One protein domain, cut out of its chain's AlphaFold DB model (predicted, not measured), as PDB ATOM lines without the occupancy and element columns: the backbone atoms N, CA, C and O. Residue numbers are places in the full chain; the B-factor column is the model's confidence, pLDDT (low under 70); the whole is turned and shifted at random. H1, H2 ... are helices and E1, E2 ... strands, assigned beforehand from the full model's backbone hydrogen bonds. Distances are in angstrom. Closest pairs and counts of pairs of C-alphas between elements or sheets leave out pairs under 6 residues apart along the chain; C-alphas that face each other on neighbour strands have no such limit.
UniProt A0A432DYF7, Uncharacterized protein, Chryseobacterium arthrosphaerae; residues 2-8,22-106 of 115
ATOM      1  N   ARG A   2      31.238 -22.218  -4.867       70.94
ATOM      2  CA  ARG A   2      31.987 -20.983  -4.562       70.94
ATOM      3  C   ARG A   2      32.114 -20.631  -3.067       70.94
ATOM      4  O   ARG A   2      33.226 -20.491  -2.584       70.94
ATOM      5  N   GLU A   3      31.005 -20.555  -2.329       71.50
ATOM      6  CA  GLU A   3      31.032 -20.242  -0.885       71.50
ATOM      7  C   GLU A   3      31.770 -21.313  -0.060       71.50
ATOM      8  O   GLU A   3      32.506 -20.982   0.865       71.50
ATOM      9  N   ALA A   4      31.624 -22.591  -0.433       73.56
ATOM     10  CA  ALA A   4      32.330 -23.706   0.202       73.56
ATOM     11  C   ALA A   4      33.852 -23.608   0.002       73.56
ATOM     12  O   ALA A   4      34.616 -23.877   0.922       73.56
ATOM     13  N   VAL A   5      34.294 -23.179  -1.185       79.38
ATOM     14  CA  VAL A   5      35.712 -22.931  -1.482       79.38
ATOM     15  C   VAL A   5      36.228 -21.723  -0.697       79.38
ATOM     16  O   VAL A   5      37.253 -21.835  -0.030       79.38
ATOM     17  N   ASP A   6      35.498 -20.603  -0.715       77.38
ATOM     18  CA  ASP A   6      35.909 -19.357  -0.050       77.38
ATOM     19  C   ASP A   6      36.041 -19.525   1.477       77.38
ATOM     20  O   ASP A   6      36.932 -18.945   2.098       77.38
ATOM     21  N   HIS A   7      35.181 -20.345   2.086       79.94
ATOM     22  CA  HIS A   7      35.203 -20.620   3.525       79.94
ATOM     23  C   HIS A   7      35.936 -21.910   3.908       79.94
ATOM     24  O   HIS A   7      36.047 -22.201   5.099       79.94
ATOM     25  N   SER A   8      36.444 -22.671   2.930       78.00
ATOM     26  CA  SER A   8      36.977 -24.029   3.142       78.00
ATOM     27  C   SER A   8      36.018 -24.916   3.951       78.00
ATOM     28  O   SER A   8      36.436 -25.741   4.765       78.00
ATOM     29  N   SER A  22      47.796 -40.862 -12.269       96.81
ATOM     30  CA  SER A  22      47.221 -41.601 -13.402       96.81
ATOM     31  C   SER A  22      45.798 -41.132 -13.706       96.81
ATOM     32  O   SER A  22      45.445 -40.907 -14.858       96.81
ATOM     33  N   GLU A  23      44.987 -40.922 -12.671       97.12
ATOM     34  CA  GLU A  23      43.594 -40.489 -12.820       97.12
ATOM     35  C   GLU A  23      43.489 -39.019 -13.244       97.12
ATOM     36  O   GLU A  23      42.554 -38.652 -13.950       97.12
ATOM     37  N   ILE A  24      44.457 -38.181 -12.863       96.00
ATOM     38  CA  ILE A  24      44.592 -36.814 -13.383       96.00
ATOM     39  C   ILE A  24      44.884 -36.855 -14.886       96.00
ATOM     40  O   ILE A  24      44.291 -36.088 -15.645       96.00
ATOM     41  N   SER A  25      45.758 -37.764 -15.334       95.69
ATOM     42  CA  SER A  25      46.024 -37.953 -16.763       95.69
ATOM     43  C   SER A  25      44.770 -38.409 -17.514       95.69
ATOM     44  O   SER A  25      44.481 -37.868 -18.577       95.69
ATOM     45  N   GLU A  26      44.005 -39.351 -16.956       95.69
ATOM     46  CA  GLU A  26      42.718 -39.798 -17.517       95.69
ATOM     47  C   GLU A  26      41.711 -38.644 -17.620       95.69
ATOM     48  O   GLU A  26      41.099 -38.444 -18.667       95.69
ATOM     49  N   LEU A  27      41.562 -37.848 -16.556       94.81
ATOM     50  CA  LEU A  27      40.677 -36.682 -16.551       94.81
ATOM     51  C   LEU A  27      41.097 -35.650 -17.603       94.81
ATOM     52  O   LEU A  27      40.253 -35.089 -18.298       94.81
ATOM     53  N   THR A  28      42.400 -35.399 -17.725       91.75
ATOM     54  CA  THR A  28      42.947 -34.442 -18.696       91.75
ATOM     55  C   THR A  28      42.674 -34.902 -20.128       91.75
ATOM     56  O   THR A  28      42.276 -34.087 -20.958       91.75
ATOM     57  N   ASP A  29      42.813 -36.204 -20.403       91.69
ATOM     58  CA  ASP A  29      42.472 -36.801 -21.699       91.69
ATOM     59  C   ASP A  29      40.980 -36.614 -22.022       91.69
ATOM     60  O   ASP A  29      40.628 -36.181 -23.120       91.69
ATOM     61  N   VAL A  30      40.095 -36.826 -21.041       91.31
ATOM     62  CA  VAL A  30      38.654 -36.570 -21.197       91.31
ATOM     63  C   VAL A  30      38.377 -35.097 -21.497       91.31
ATOM     64  O   VAL A  30      37.630 -34.798 -22.428       91.31
ATOM     65  N   ILE A  31      38.970 -34.168 -20.748       88.25
ATOM     66  CA  ILE A  31      38.693 -32.733 -20.889       88.25
ATOM     67  C   ILE A  31      39.188 -32.196 -22.237       88.25
ATOM     68  O   ILE A  31      38.432 -31.516 -22.927       88.25
ATOM     69  N   TYR A  32      40.424 -32.505 -22.636       84.81
ATOM     70  CA  TYR A  32      41.049 -31.866 -23.799       84.81
ATOM     71  C   TYR A  32      40.919 -32.668 -25.098       84.81
ATOM     72  O   TYR A  32      40.769 -32.070 -26.160       84.81
ATOM     73  N   ASN A  33      40.884 -34.004 -25.036       85.81
ATOM     74  CA  ASN A  33      40.924 -34.851 -26.237       85.81
ATOM     75  C   ASN A  33      39.550 -35.400 -26.650       85.81
ATOM     76  O   ASN A  33      39.443 -36.078 -27.676       85.81
ATOM     77  N   THR A  34      38.484 -35.131 -25.888       84.56
ATOM     78  CA  THR A  34      37.118 -35.516 -26.293       84.56
ATOM     79  C   THR A  34      36.627 -34.655 -27.447       84.56
ATOM     80  O   THR A  34      36.125 -35.181 -28.433       84.56
ATOM     81  N   CYS A  35      36.801 -33.339 -27.356       75.12
ATOM     82  CA  CYS A  35      36.194 -32.388 -28.289       75.12
ATOM     83  C   CYS A  35      37.016 -32.187 -29.562       75.12
ATOM     84  O   CYS A  35      36.438 -31.999 -30.625       75.12
ATOM     85  N   GLU A  36      38.345 -32.314 -29.489       68.44
ATOM     86  CA  GLU A  36      39.235 -32.241 -30.659       68.44
ATOM     87  C   GLU A  36      38.931 -33.338 -31.700       68.44
ATOM     88  O   GLU A  36      39.147 -33.158 -32.897       68.44
ATOM     89  N   LYS A  37      38.348 -34.464 -31.264       62.22
ATOM     90  CA  LYS A  37      37.932 -35.569 -32.144       62.22
ATOM     91  C   LYS A  37      36.716 -35.237 -33.019       62.22
ATOM     92  O   LYS A  37      36.458 -35.969 -33.974       62.22
ATOM     93  N   TYR A  38      35.975 -34.166 -32.726       59.06
ATOM     94  CA  TYR A  38      34.726 -33.824 -33.407       59.06
ATOM     95  C   TYR A  38      34.776 -32.380 -33.942       59.06
ATOM     96  O   TYR A  38      35.046 -31.446 -33.199       59.06
ATOM     97  N   ASN A  39      34.497 -32.167 -35.238       54.28
ATOM     98  CA  ASN A  39      34.343 -30.815 -35.801       54.28
ATOM     99  C   ASN A  39      33.136 -30.129 -35.137       54.28
ATOM    100  O   ASN A  39      31.993 -30.510 -35.389       54.28
ATOM    101  N   ILE A  40      33.398 -29.162 -34.257       60.00
ATOM    102  CA  ILE A  40      32.418 -28.679 -33.278       60.00
ATOM    103  C   ILE A  40      31.387 -27.750 -33.944       60.00
ATOM    104  O   ILE A  40      31.737 -26.711 -34.506       60.00
ATOM    105  N   GLY A  41      30.109 -28.128 -33.867       54.25
ATOM    106  CA  GLY A  41      28.955 -27.250 -34.082       54.25
ATOM    107  C   GLY A  41      28.476 -26.637 -32.758       54.25
ATOM    108  O   GLY A  41      28.751 -27.170 -31.689       54.25
ATOM    109  N   PHE A  42      27.777 -25.502 -32.823       52.91
ATOM    110  CA  PHE A  42      27.317 -24.750 -31.649       52.91
ATOM    111  C   PHE A  42      26.459 -25.593 -30.689       52.91
ATOM    112  O   PHE A  42      25.465 -26.187 -31.104       52.91
ATOM    113  N   VAL A  43      26.787 -25.565 -29.394       57.56
ATOM    114  CA  VAL A  43      25.948 -26.135 -28.329       57.56
ATOM    115  C   VAL A  43      24.894 -25.130 -27.886       57.56
ATOM    116  O   VAL A  43      25.196 -23.981 -27.563       57.56
ATOM    117  N   SER A  44      23.638 -25.575 -27.828       54.59
ATOM    118  CA  SER A  44      22.572 -24.848 -27.148       54.59
ATOM    119  C   SER A  44      22.723 -25.035 -25.639       54.59
ATOM    120  O   SER A  44      22.404 -26.103 -25.113       54.59
ATOM    121  N   THR A  45      23.181 -24.010 -24.926       57.38
ATOM    122  CA  THR A  45      23.123 -24.004 -23.461       57.38
ATOM    123  C   THR A  45      21.659 -24.007 -23.031       57.38
ATOM    124  O   THR A  45      20.887 -23.126 -23.428       57.38
ATOM    125  N   ARG A  46      21.247 -24.983 -22.219       58.78
ATOM    126  CA  ARG A  46      19.943 -24.916 -21.549       58.78
ATOM    127  C   ARG A  46      20.013 -23.764 -20.544       58.78
ATOM    128  O   ARG A  46      21.008 -23.627 -19.848       58.78
ATOM    129  N   GLY A  47      18.981 -22.924 -20.461       66.19
ATOM    130  CA  GLY A  47      18.965 -21.738 -19.584       66.19
ATOM    131  C   GLY A  47      18.950 -22.026 -18.072       66.19
ATOM    132  O   GLY A  47      18.577 -21.152 -17.297       66.19
ATOM    133  N   CYS A  48      19.289 -23.246 -17.647       75.25
ATOM    134  CA  CYS A  48      19.376 -23.667 -16.256       75.25
ATOM    135  C   CYS A  48      20.833 -23.972 -15.887       75.25
ATOM    136  O   CYS A  48      21.555 -24.588 -16.664       75.25
ATOM    137  N   PHE A  49      21.250 -23.583 -14.680       84.44
ATOM    138  CA  PHE A  49      22.533 -23.990 -14.113       84.44
ATOM    139  C   PHE A  49      22.371 -24.274 -12.619       84.44
ATOM    140  O   PHE A  49      22.240 -23.363 -11.804       84.44
ATOM    141  N   PHE A  50      22.326 -25.562 -12.280       86.19
ATOM    142  CA  PHE A  50      22.179 -26.054 -10.910       86.19
ATOM    143  C   PHE A  50      23.291 -27.073 -10.628       86.19
ATOM    144  O   PHE A  50      23.041 -28.281 -10.663       86.19
ATOM    145  N   PRO A  51      24.543 -26.620 -10.441       87.44
ATOM    146  CA  PRO A  51      25.680 -27.520 -10.317       87.44
ATOM    147  C   PRO A  51      25.582 -28.355  -9.037       87.44
ATOM    148  O   PRO A  51      25.361 -27.831  -7.944       87.44
ATOM    149  N   ARG A  52      25.761 -29.670  -9.182       89.81
ATOM    150  CA  ARG A  52      25.777 -30.642  -8.070       89.81
ATOM    151  C   ARG A  52      27.118 -31.351  -7.927       89.81
ATOM    152  O   ARG A  52      27.350 -32.037  -6.938       89.81
ATOM    153  N   ASN A  53      27.997 -31.176  -8.905       93.31
ATOM    154  CA  ASN A  53      29.316 -31.776  -8.952       93.31
ATOM    155  C   ASN A  53      30.359 -30.686  -9.171       93.31
ATOM    156  O   ASN A  53      30.065 -29.641  -9.758       93.31
ATOM    157  N   ALA A  54      31.581 -30.939  -8.715       93.38
ATOM    158  CA  ALA A  54      32.695 -30.044  -8.965       93.38
ATOM    159  C   ALA A  54      34.025 -30.793  -9.053       93.38
ATOM    160  O   ALA A  54      34.167 -31.897  -8.527       93.38
ATOM    161  N   ILE A  55      34.997 -30.152  -9.697       94.12
ATOM    162  CA  ILE A  55      36.412 -30.528  -9.687       94.12
ATOM    163  C   ILE A  55      37.161 -29.396  -8.995       94.12
ATOM    164  O   ILE A  55      36.989 -28.239  -9.372       94.12
ATOM    165  N   LEU A  56      37.965 -29.721  -7.988       94.00
ATOM    166  CA  LEU A  56      38.754 -28.757  -7.222       94.00
ATOM    167  C   LEU A  56      40.237 -28.951  -7.544       94.00
ATOM    168  O   LEU A  56      40.721 -30.085  -7.548       94.00
ATOM    169  N   PHE A  57      40.948 -27.854  -7.793       93.31
ATOM    170  CA  PHE A  57      42.382 -27.846  -8.066       93.31
ATOM    171  C   PHE A  57      43.115 -27.211  -6.891       93.31
ATOM    172  O   PHE A  57      42.880 -26.045  -6.565       93.31
ATOM    173  N   TYR A  58      43.998 -27.992  -6.279       92.88
ATOM    174  CA  TYR A  58      44.782 -27.609  -5.111       92.88
ATOM    175  C   TYR A  58      46.213 -27.260  -5.523       92.88
ATOM    176  O   TYR A  58      46.764 -27.882  -6.437       92.88
ATOM    177  N   ASP A  59      46.797 -26.262  -4.868       92.69
ATOM    178  CA  ASP A  59      48.219 -25.950  -4.971       92.69
ATOM    179  C   ASP A  59      49.061 -26.845  -4.039       92.69
ATOM    180  O   ASP A  59      48.557 -27.754  -3.378       92.69
ATOM    181  N   GLU A  60      50.370 -26.599  -3.989       93.81
ATOM    182  CA  GLU A  60      51.303 -27.338  -3.127       93.81
ATOM    183  C   GLU A  60      51.106 -27.101  -1.617       93.81
ATOM    184  O   GLU A  60      51.681 -27.827  -0.809       93.81
ATOM    185  N   ASN A  61      50.307 -26.101  -1.237       94.00
ATOM    186  CA  ASN A  61      49.994 -25.728   0.141       94.00
ATOM    187  C   ASN A  61      48.560 -26.134   0.537       94.00
ATOM    188  O   ASN A  61      48.039 -25.618   1.524       94.00
ATOM    189  N   ASP A  62      47.920 -27.023  -0.233       89.88
ATOM    190  CA  ASP A  62      46.529 -27.459  -0.062       89.88
ATOM    191  C   ASP A  62      45.484 -26.326  -0.186       89.88
ATOM    192  O   ASP A  62      44.350 -26.455   0.283       89.88
ATOM    193  N   HIS A  63      45.811 -25.226  -0.873       91.19
ATOM    194  CA  HIS A  63      44.844 -24.176  -1.189       91.19
ATOM    195  C   HIS A  63      44.175 -24.417  -2.540       91.19
ATOM    196  O   HIS A  63      44.829 -24.674  -3.551       91.19
ATOM    197  N   ILE A  64      42.852 -24.258  -2.581       92.88
ATOM    198  CA  ILE A  64      42.096 -24.316  -3.833       92.88
ATOM    199  C   ILE A  64      42.335 -23.023  -4.610       92.88
ATOM    200  O   ILE A  64      41.894 -21.953  -4.194       92.88
ATOM    201  N   PHE A  65      42.998 -23.125  -5.759       91.69
ATOM    202  CA  PHE A  65      43.262 -21.974  -6.631       91.69
ATOM    203  C   PHE A  65      42.347 -21.941  -7.861       91.69
ATOM    204  O   PHE A  65      42.211 -20.897  -8.502       91.69
ATOM    205  N   ALA A  66      41.724 -23.074  -8.199       91.69
ATOM    206  CA  ALA A  66      40.760 -23.164  -9.282       91.69
ATOM    207  C   ALA A  66      39.710 -24.245  -9.019       91.69
ATOM    208  O   ALA A  66      39.935 -25.199  -8.270       91.69
ATOM    209  N   TYR A  67      38.560 -24.117  -9.672       92.31
ATOM    210  CA  TYR A  67      37.532 -25.150  -9.663       92.31
ATOM    211  C   TYR A  67      36.654 -25.106 -10.910       92.31
ATOM    212  O   TYR A  67      36.480 -24.055 -11.532       92.31
ATOM    213  N   PHE A  68      36.045 -26.250 -11.218       91.88
ATOM    214  CA  PHE A  68      34.963 -26.377 -12.190       91.88
ATOM    215  C   PHE A  68      33.683 -26.808 -11.480       91.88
ATOM    216  O   PHE A  68      33.688 -27.812 -10.777       91.88
ATOM    217  N   GLU A  69      32.593 -26.071 -11.670       91.00
ATOM    218  CA  GLU A  69      31.241 -26.443 -11.244       91.00
ATOM    219  C   GLU A  69      30.497 -27.061 -12.428       91.00
ATOM    220  O   GLU A  69      30.460 -26.481 -13.509       91.00
ATOM    221  N   ILE A  70      29.903 -28.239 -12.238       90.56
ATOM    222  CA  ILE A  70      29.332 -29.038 -13.326       90.56
ATOM    223  C   ILE A  70      27.859 -29.335 -13.036       90.56
ATOM    224  O   ILE A  70      27.502 -29.848 -11.969       90.56
ATOM    225  N   CYS A  71      27.004 -29.061 -14.024       89.75
ATOM    226  CA  CYS A  71      25.629 -29.546 -14.083       89.75
ATOM    227  C   CYS A  71      25.473 -30.502 -15.276       89.75
ATOM    228  O   CYS A  71      25.262 -30.063 -16.409       89.75
ATOM    229  N   PHE A  72      25.532 -31.815 -15.027       89.00
ATOM    230  CA  PHE A  72      25.357 -32.830 -16.075       89.00
ATOM    231  C   PHE A  72      23.961 -32.773 -16.726       89.00
ATOM    232  O   PHE A  72      23.848 -32.890 -17.942       89.00
ATOM    233  N   GLU A  73      22.909 -32.499 -15.944       86.69
ATOM    234  CA  GLU A  73      21.518 -32.364 -16.424       86.69
ATOM    235  C   GLU A  73      21.321 -31.160 -17.365       86.69
ATOM    236  O   GLU A  73      20.520 -31.194 -18.309       86.69
ATOM    237  N   CYS A  74      22.069 -30.088 -17.100       85.88
ATOM    238  CA  CYS A  74      22.048 -28.849 -17.866       85.88
ATOM    239  C   CYS A  74      22.978 -28.904 -19.086       85.88
ATOM    240  O   CYS A  74      22.829 -28.083 -19.988       85.88
ATOM    241  N   SER A  75      23.934 -29.844 -19.088       86.44
ATOM    242  CA  SER A  75      25.090 -29.842 -19.990       86.44
ATOM    243  C   SER A  75      25.803 -28.488 -19.955       86.44
ATOM    244  O   SER A  75      25.993 -27.842 -20.983       86.44
ATOM    245  N   ALA A  76      26.130 -28.041 -18.741       85.62
ATOM    246  CA  ALA A  76      26.793 -26.768 -18.489       85.62
ATOM    247  C   ALA A  76      27.907 -26.928 -17.447       85.62
ATOM    248  O   ALA A  76      27.792 -27.725 -16.506       85.62
ATOM    249  N   ILE A  77      28.973 -26.152 -17.625       87.44
ATOM    250  CA  ILE A  77      30.136 -26.089 -16.744       87.44
ATOM    251  C   ILE A  77      30.522 -24.622 -16.547       87.44
ATOM    252  O   ILE A  77      30.541 -23.852 -17.502       87.44
ATOM    253  N   GLU A  78      30.813 -24.239 -15.310       87.56
ATOM    254  CA  GLU A  78      31.378 -22.929 -14.981       87.56
ATOM    255  C   GLU A  78      32.742 -23.116 -14.320       87.56
ATOM    256  O   GLU A  78      32.993 -24.110 -13.639       87.56
ATOM    257  N   SER A  79      33.639 -22.154 -14.524       89.88
ATOM    258  CA  SER A  79      35.002 -22.195 -13.995       89.88
ATOM    259  C   SER A  79      35.332 -20.967 -13.155       89.88
ATOM    260  O   SER A  79      34.849 -19.857 -13.406       89.88
ATOM    261  N   SER A  80      36.194 -21.175 -12.164       89.75
ATOM    262  CA  SER A  80      36.917 -20.114 -11.474       89.75
ATOM    263  C   SER A  80      38.416 -20.429 -11.499       89.75
ATOM    264  O   SER A  80      38.781 -21.513 -11.042       89.75
ATOM    265  N   PRO A  81      39.285 -19.521 -11.983       88.25
ATOM    266  CA  PRO A  81      38.964 -18.276 -12.691       88.25
ATOM    267  C   PRO A  81      38.036 -18.467 -13.900       88.25
ATOM    268  O   PRO A  81      37.972 -19.542 -14.488       88.25
ATOM    269  N   ARG A  82      37.280 -17.421 -14.262       83.56
ATOM    270  CA  ARG A  82      36.334 -17.498 -15.386       83.56
ATOM    271  C   ARG A  82      37.058 -17.852 -16.684       83.56
ATOM    272  O   ARG A  82      38.176 -17.388 -16.901       83.56
ATOM    273  N   LYS A  83      36.350 -18.548 -17.579       74.25
ATOM    274  CA  LYS A  83      36.759 -18.834 -18.965       74.25
ATOM    275  C   LYS A  83      37.922 -19.818 -19.121       74.25
ATOM    276  O   LYS A  83      38.515 -19.893 -20.192       74.25
ATOM    277  N   MET A  84      38.237 -20.615 -18.098       78.06
ATOM    278  CA  MET A  84      39.264 -21.661 -18.223       78.06
ATOM    279  C   MET A  84      38.897 -22.756 -19.237       78.06
ATOM    280  O   MET A  84      39.772 -23.502 -19.664       78.06
ATOM    281  N   LEU A  85      37.618 -22.849 -19.619       71.62
ATOM    282  CA  LEU A  85      37.071 -23.896 -20.476       71.62
ATOM    283  C   LEU A  85      36.321 -23.348 -21.702       71.62
ATOM    284  O   LEU A  85      35.596 -24.105 -22.332       71.62
ATOM    285  N   GLU A  86      36.486 -22.077 -22.086       65.69
ATOM    286  CA  GLU A  86      35.683 -21.444 -23.158       65.69
ATOM    287  C   GLU A  86      35.603 -22.222 -24.500       65.69
ATOM    288  O   GLU A  86      34.541 -22.195 -25.119       65.69
ATOM    289  N   PRO A  87      36.634 -22.959 -24.970       62.84
ATOM    290  CA  PRO A  87      36.500 -23.827 -26.152       62.84
ATOM    291  C   PRO A  87      35.750 -25.147 -25.889       62.84
ATOM    292  O   PRO A  87      35.251 -25.780 -26.816       62.84
ATOM    293  N   LEU A  88      35.721 -25.594 -24.634       66.25
ATOM    294  CA  LEU A  88      35.226 -26.898 -24.184       66.25
ATOM    295  C   LEU A  88      33.787 -26.833 -23.649       66.25
ATOM    296  O   LEU A  88      33.054 -27.812 -23.746       66.25
ATOM    297  N   GLU A  89      33.356 -25.675 -23.142       65.38
ATOM    298  CA  GLU A  89      31.985 -25.410 -22.674       65.38
ATOM    299  C   GLU A  89      30.939 -25.690 -23.766       65.38
ATOM    300  O   GLU A  89      29.837 -26.168 -23.482       65.38
ATOM    301  N   THR A  90      31.307 -25.459 -25.031       68.50
ATOM    302  CA  THR A  90      30.450 -25.663 -26.205       68.50
ATOM    303  C   THR A  90      30.578 -27.052 -26.826       68.50
ATOM    304  O   THR A  90      30.272 -27.220 -28.002       68.50
ATOM    305  N   CYS A  91      31.060 -28.050 -26.090       78.62
ATOM    306  CA  CYS A  91      31.219 -29.409 -26.592       78.62
ATOM    307  C   CYS A  91      30.228 -30.357 -25.914       78.62
ATOM    308  O   CYS A  91      30.411 -30.759 -24.767       78.62
ATOM    309  N   GLU A  92      29.175 -30.762 -26.629       79.00
ATOM    310  CA  GLU A  92      28.154 -31.660 -26.066       79.00
ATOM    311  C   GLU A  92      28.712 -33.046 -25.711       79.00
ATOM    312  O   GLU A  92      28.247 -33.673 -24.760       79.00
ATOM    313  N   TYR A  93      29.747 -33.502 -26.425       83.81
ATOM    314  CA  TYR A  93      30.383 -34.803 -26.202       83.81
ATOM    315  C   TYR A  93      31.211 -34.863 -24.916       83.81
ATOM    316  O   TYR A  93      31.468 -35.955 -24.414       83.81
ATOM    317  N   LEU A  94      31.599 -33.711 -24.355       87.69
ATOM    318  CA  LEU A  94      32.361 -33.654 -23.110       87.69
ATOM    319  C   LEU A  94      31.550 -34.202 -21.934       87.69
ATOM    320  O   LEU A  94      32.069 -34.979 -21.137       87.69
ATOM    321  N   TYR A  95      30.276 -33.816 -21.820       89.00
ATOM    322  CA  TYR A  95      29.472 -34.122 -20.636       89.00
ATOM    323  C   TYR A  95      29.271 -35.630 -20.412       89.00
ATOM    324  O   TYR A  95      29.484 -36.061 -19.282       89.00
ATOM    325  N   PRO A  96      28.940 -36.459 -21.425       90.38
ATOM    326  CA  PRO A  96      28.841 -37.907 -21.243       90.38
ATOM    327  C   PRO A  96      30.163 -38.577 -20.848       90.38
ATOM    328  O   PRO A  96      30.163 -39.469 -20.001       90.38
ATOM    329  N   GLU A  97      31.291 -38.169 -21.438       92.44
ATOM    330  CA  GLU A  97      32.603 -38.744 -21.103       92.44
ATOM    331  C   GLU A  97      33.051 -38.330 -19.700       92.44
ATOM    332  O   GLU A  97      33.517 -39.157 -18.913       92.44
ATOM    333  N   LEU A  98      32.805 -37.073 -19.332       93.25
ATOM    334  CA  LEU A  98      33.044 -36.582 -17.984       93.25
ATOM    335  C   LEU A  98      32.134 -37.289 -16.967       93.25
ATOM    336  O   LEU A  98      32.589 -37.668 -15.891       93.25
ATOM    337  N   GLU A  99      30.875 -37.560 -17.316       93.69
ATOM    338  CA  GLU A  99      29.948 -38.294 -16.451       93.69
ATOM    339  C   GLU A  99      30.428 -39.735 -16.204       93.69
ATOM    340  O   GLU A  99      30.391 -40.225 -15.071       93.69
ATOM    341  N   LYS A 100      30.927 -40.415 -17.248       94.69
ATOM    342  CA  LYS A 100      31.547 -41.745 -17.122       94.69
ATOM    343  C   LYS A 100      32.760 -41.705 -16.203       94.69
ATOM    344  O   LYS A 100      32.894 -42.591 -15.357       94.69
ATOM    345  N   PHE A 101      33.610 -40.685 -16.338       95.75
ATOM    346  CA  PHE A 101      34.762 -40.509 -15.463       95.75
ATOM    347  C   PHE A 101      34.319 -40.401 -13.999       95.75
ATOM    348  O   PHE A 101      34.746 -41.217 -13.186       95.75
ATOM    349  N   PHE A 102      33.391 -39.499 -13.669       95.19
ATOM    350  CA  PHE A 102      32.875 -39.335 -12.301       95.19
ATOM    351  C   PHE A 102      32.317 -40.641 -11.720       95.19
ATOM    352  O   PHE A 102      32.718 -41.061 -10.630       95.19
ATOM    353  N   LYS A 103      31.474 -41.347 -12.485       94.25
ATOM    354  CA  LYS A 103      30.910 -42.641 -12.075       94.25
ATOM    355  C   LYS A 103      31.992 -43.698 -11.854       94.25
ATOM    356  O   LYS A 103      31.913 -44.449 -10.885       94.25
ATOM    357  N   SER A 104      33.027 -43.735 -12.698       95.56
ATOM    358  CA  SER A 104      34.165 -44.656 -12.534       95.56
ATOM    359  C   SER A 104      34.948 -44.407 -11.241       95.56
ATOM    360  O   SER A 104      35.565 -45.325 -10.705       95.56
ATOM    361  N   LYS A 105      34.895 -43.175 -10.719       95.62
ATOM    362  CA  LYS A 105      35.528 -42.761  -9.461       95.62
ATOM    363  C   LYS A 105      34.596 -42.862  -8.250       95.62
ATOM    364  O   LYS A 105      34.978 -42.448  -7.159       95.62
ATOM    365  N   GLY A 106      33.403 -43.433  -8.427       92.81
ATOM    366  CA  GLY A 106      32.421 -43.615  -7.358       92.81
ATOM    367  C   GLY A 106      31.709 -42.328  -6.945       92.81
ATOM    368  O   GLY A 106      31.201 -42.268  -5.832       92.81
TER     369      GLY A 106
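What this domain is: This is residues 2 to 8 and 22 to 106 of the 115 residues of an uncharacterized protein of Chryseobacterium arthrosphaerae (UniProt A0A432DYF7). A small antiparallel sheet of three strands, E1, E2 and E3, has helix H3 crossing one face; H2 lies side by side with H3, running the opposite way, and is not on the sheet. The short H1 only grazes the sheet, and residues 34 to 52 swing out in a wide arc from H2 to E1. The printed part has 92 residues, with three named helices and three named strands in the order H1, H2, E1, E2, E3, H3; the class is mixed, helices and strands. The sheet's order is E1, E2, E3, a meander, each strand the antiparallel neighbour of the one before. The whole is compact, with a radius of gyration of the C-alphas of 13.5 A and spans of 39 by 33 by 25 A.

Where its parts are: Find C-alpha 2 at (31.987, -20.983, -4.562); there H1 begins, residues 2 to 7, 8.7 A long. After the cut, look for H2 at residues 22 to 33, 15.8 A from first to last C-alpha. E1, residues 53 to 58, begins at C-alpha 53 at (29.316, -31.776, -8.952) and is 16.5 A long. E2, residues 64 to 71, is the longest strand, 20.1 A, and E3, residues 76 to 80, measures 14.0 A. H3, residues 94 to 104, runs 15.4 A to C-alpha 104 at (34.165, -44.656, -12.534).

How they stand to each other: Start at the sheet, where E1 and E2 form a hairpin, antiparallel at 166 degrees; look at N 55 and O 68, 2.9 A apart, within hydrogen-bond range. E2 and E3 form another hairpin at 168 degrees, with N 69 and O 78 within hydrogen-bond range at 2.8 A. H3 is on the sheet at a height over the sheet of 10.8 A; it lies over E1 and E2, and only just not over E3, on which 2 of its C-alphas fall. It runs across the strands, at 79 degrees to E1 on the local plane. H2 touches H3 with residues 27 to 31 alone, at a shallow tilt of 16 degrees, opposite ways; their closest C-alphas, of Val 30 and Glu 97, are 6.4 A apart. H1 only grazes the sheet with its residues 2 to 6; the closest C-alphas of H1 and E2, of Val 5 and Ile 64, are 6.9 A apart. In H1, H2 and H3 every O i to N i+4 pair is within hydrogen-bond range.

The domain as a whole: The two C-alphas farthest apart, of His 7 and Asn 39, are 40.6 A apart. Residues 9 to 21 are not printed, and C-alphas 8 and 22 lie 26.2 A apart across the cut. The links from H2 to E1, 19 residues, and from E3 to H3, 13 residues, are long. The mean pLDDT of the printed part is 83.1; residues 36 to 47 and 86 to 90 are under 70.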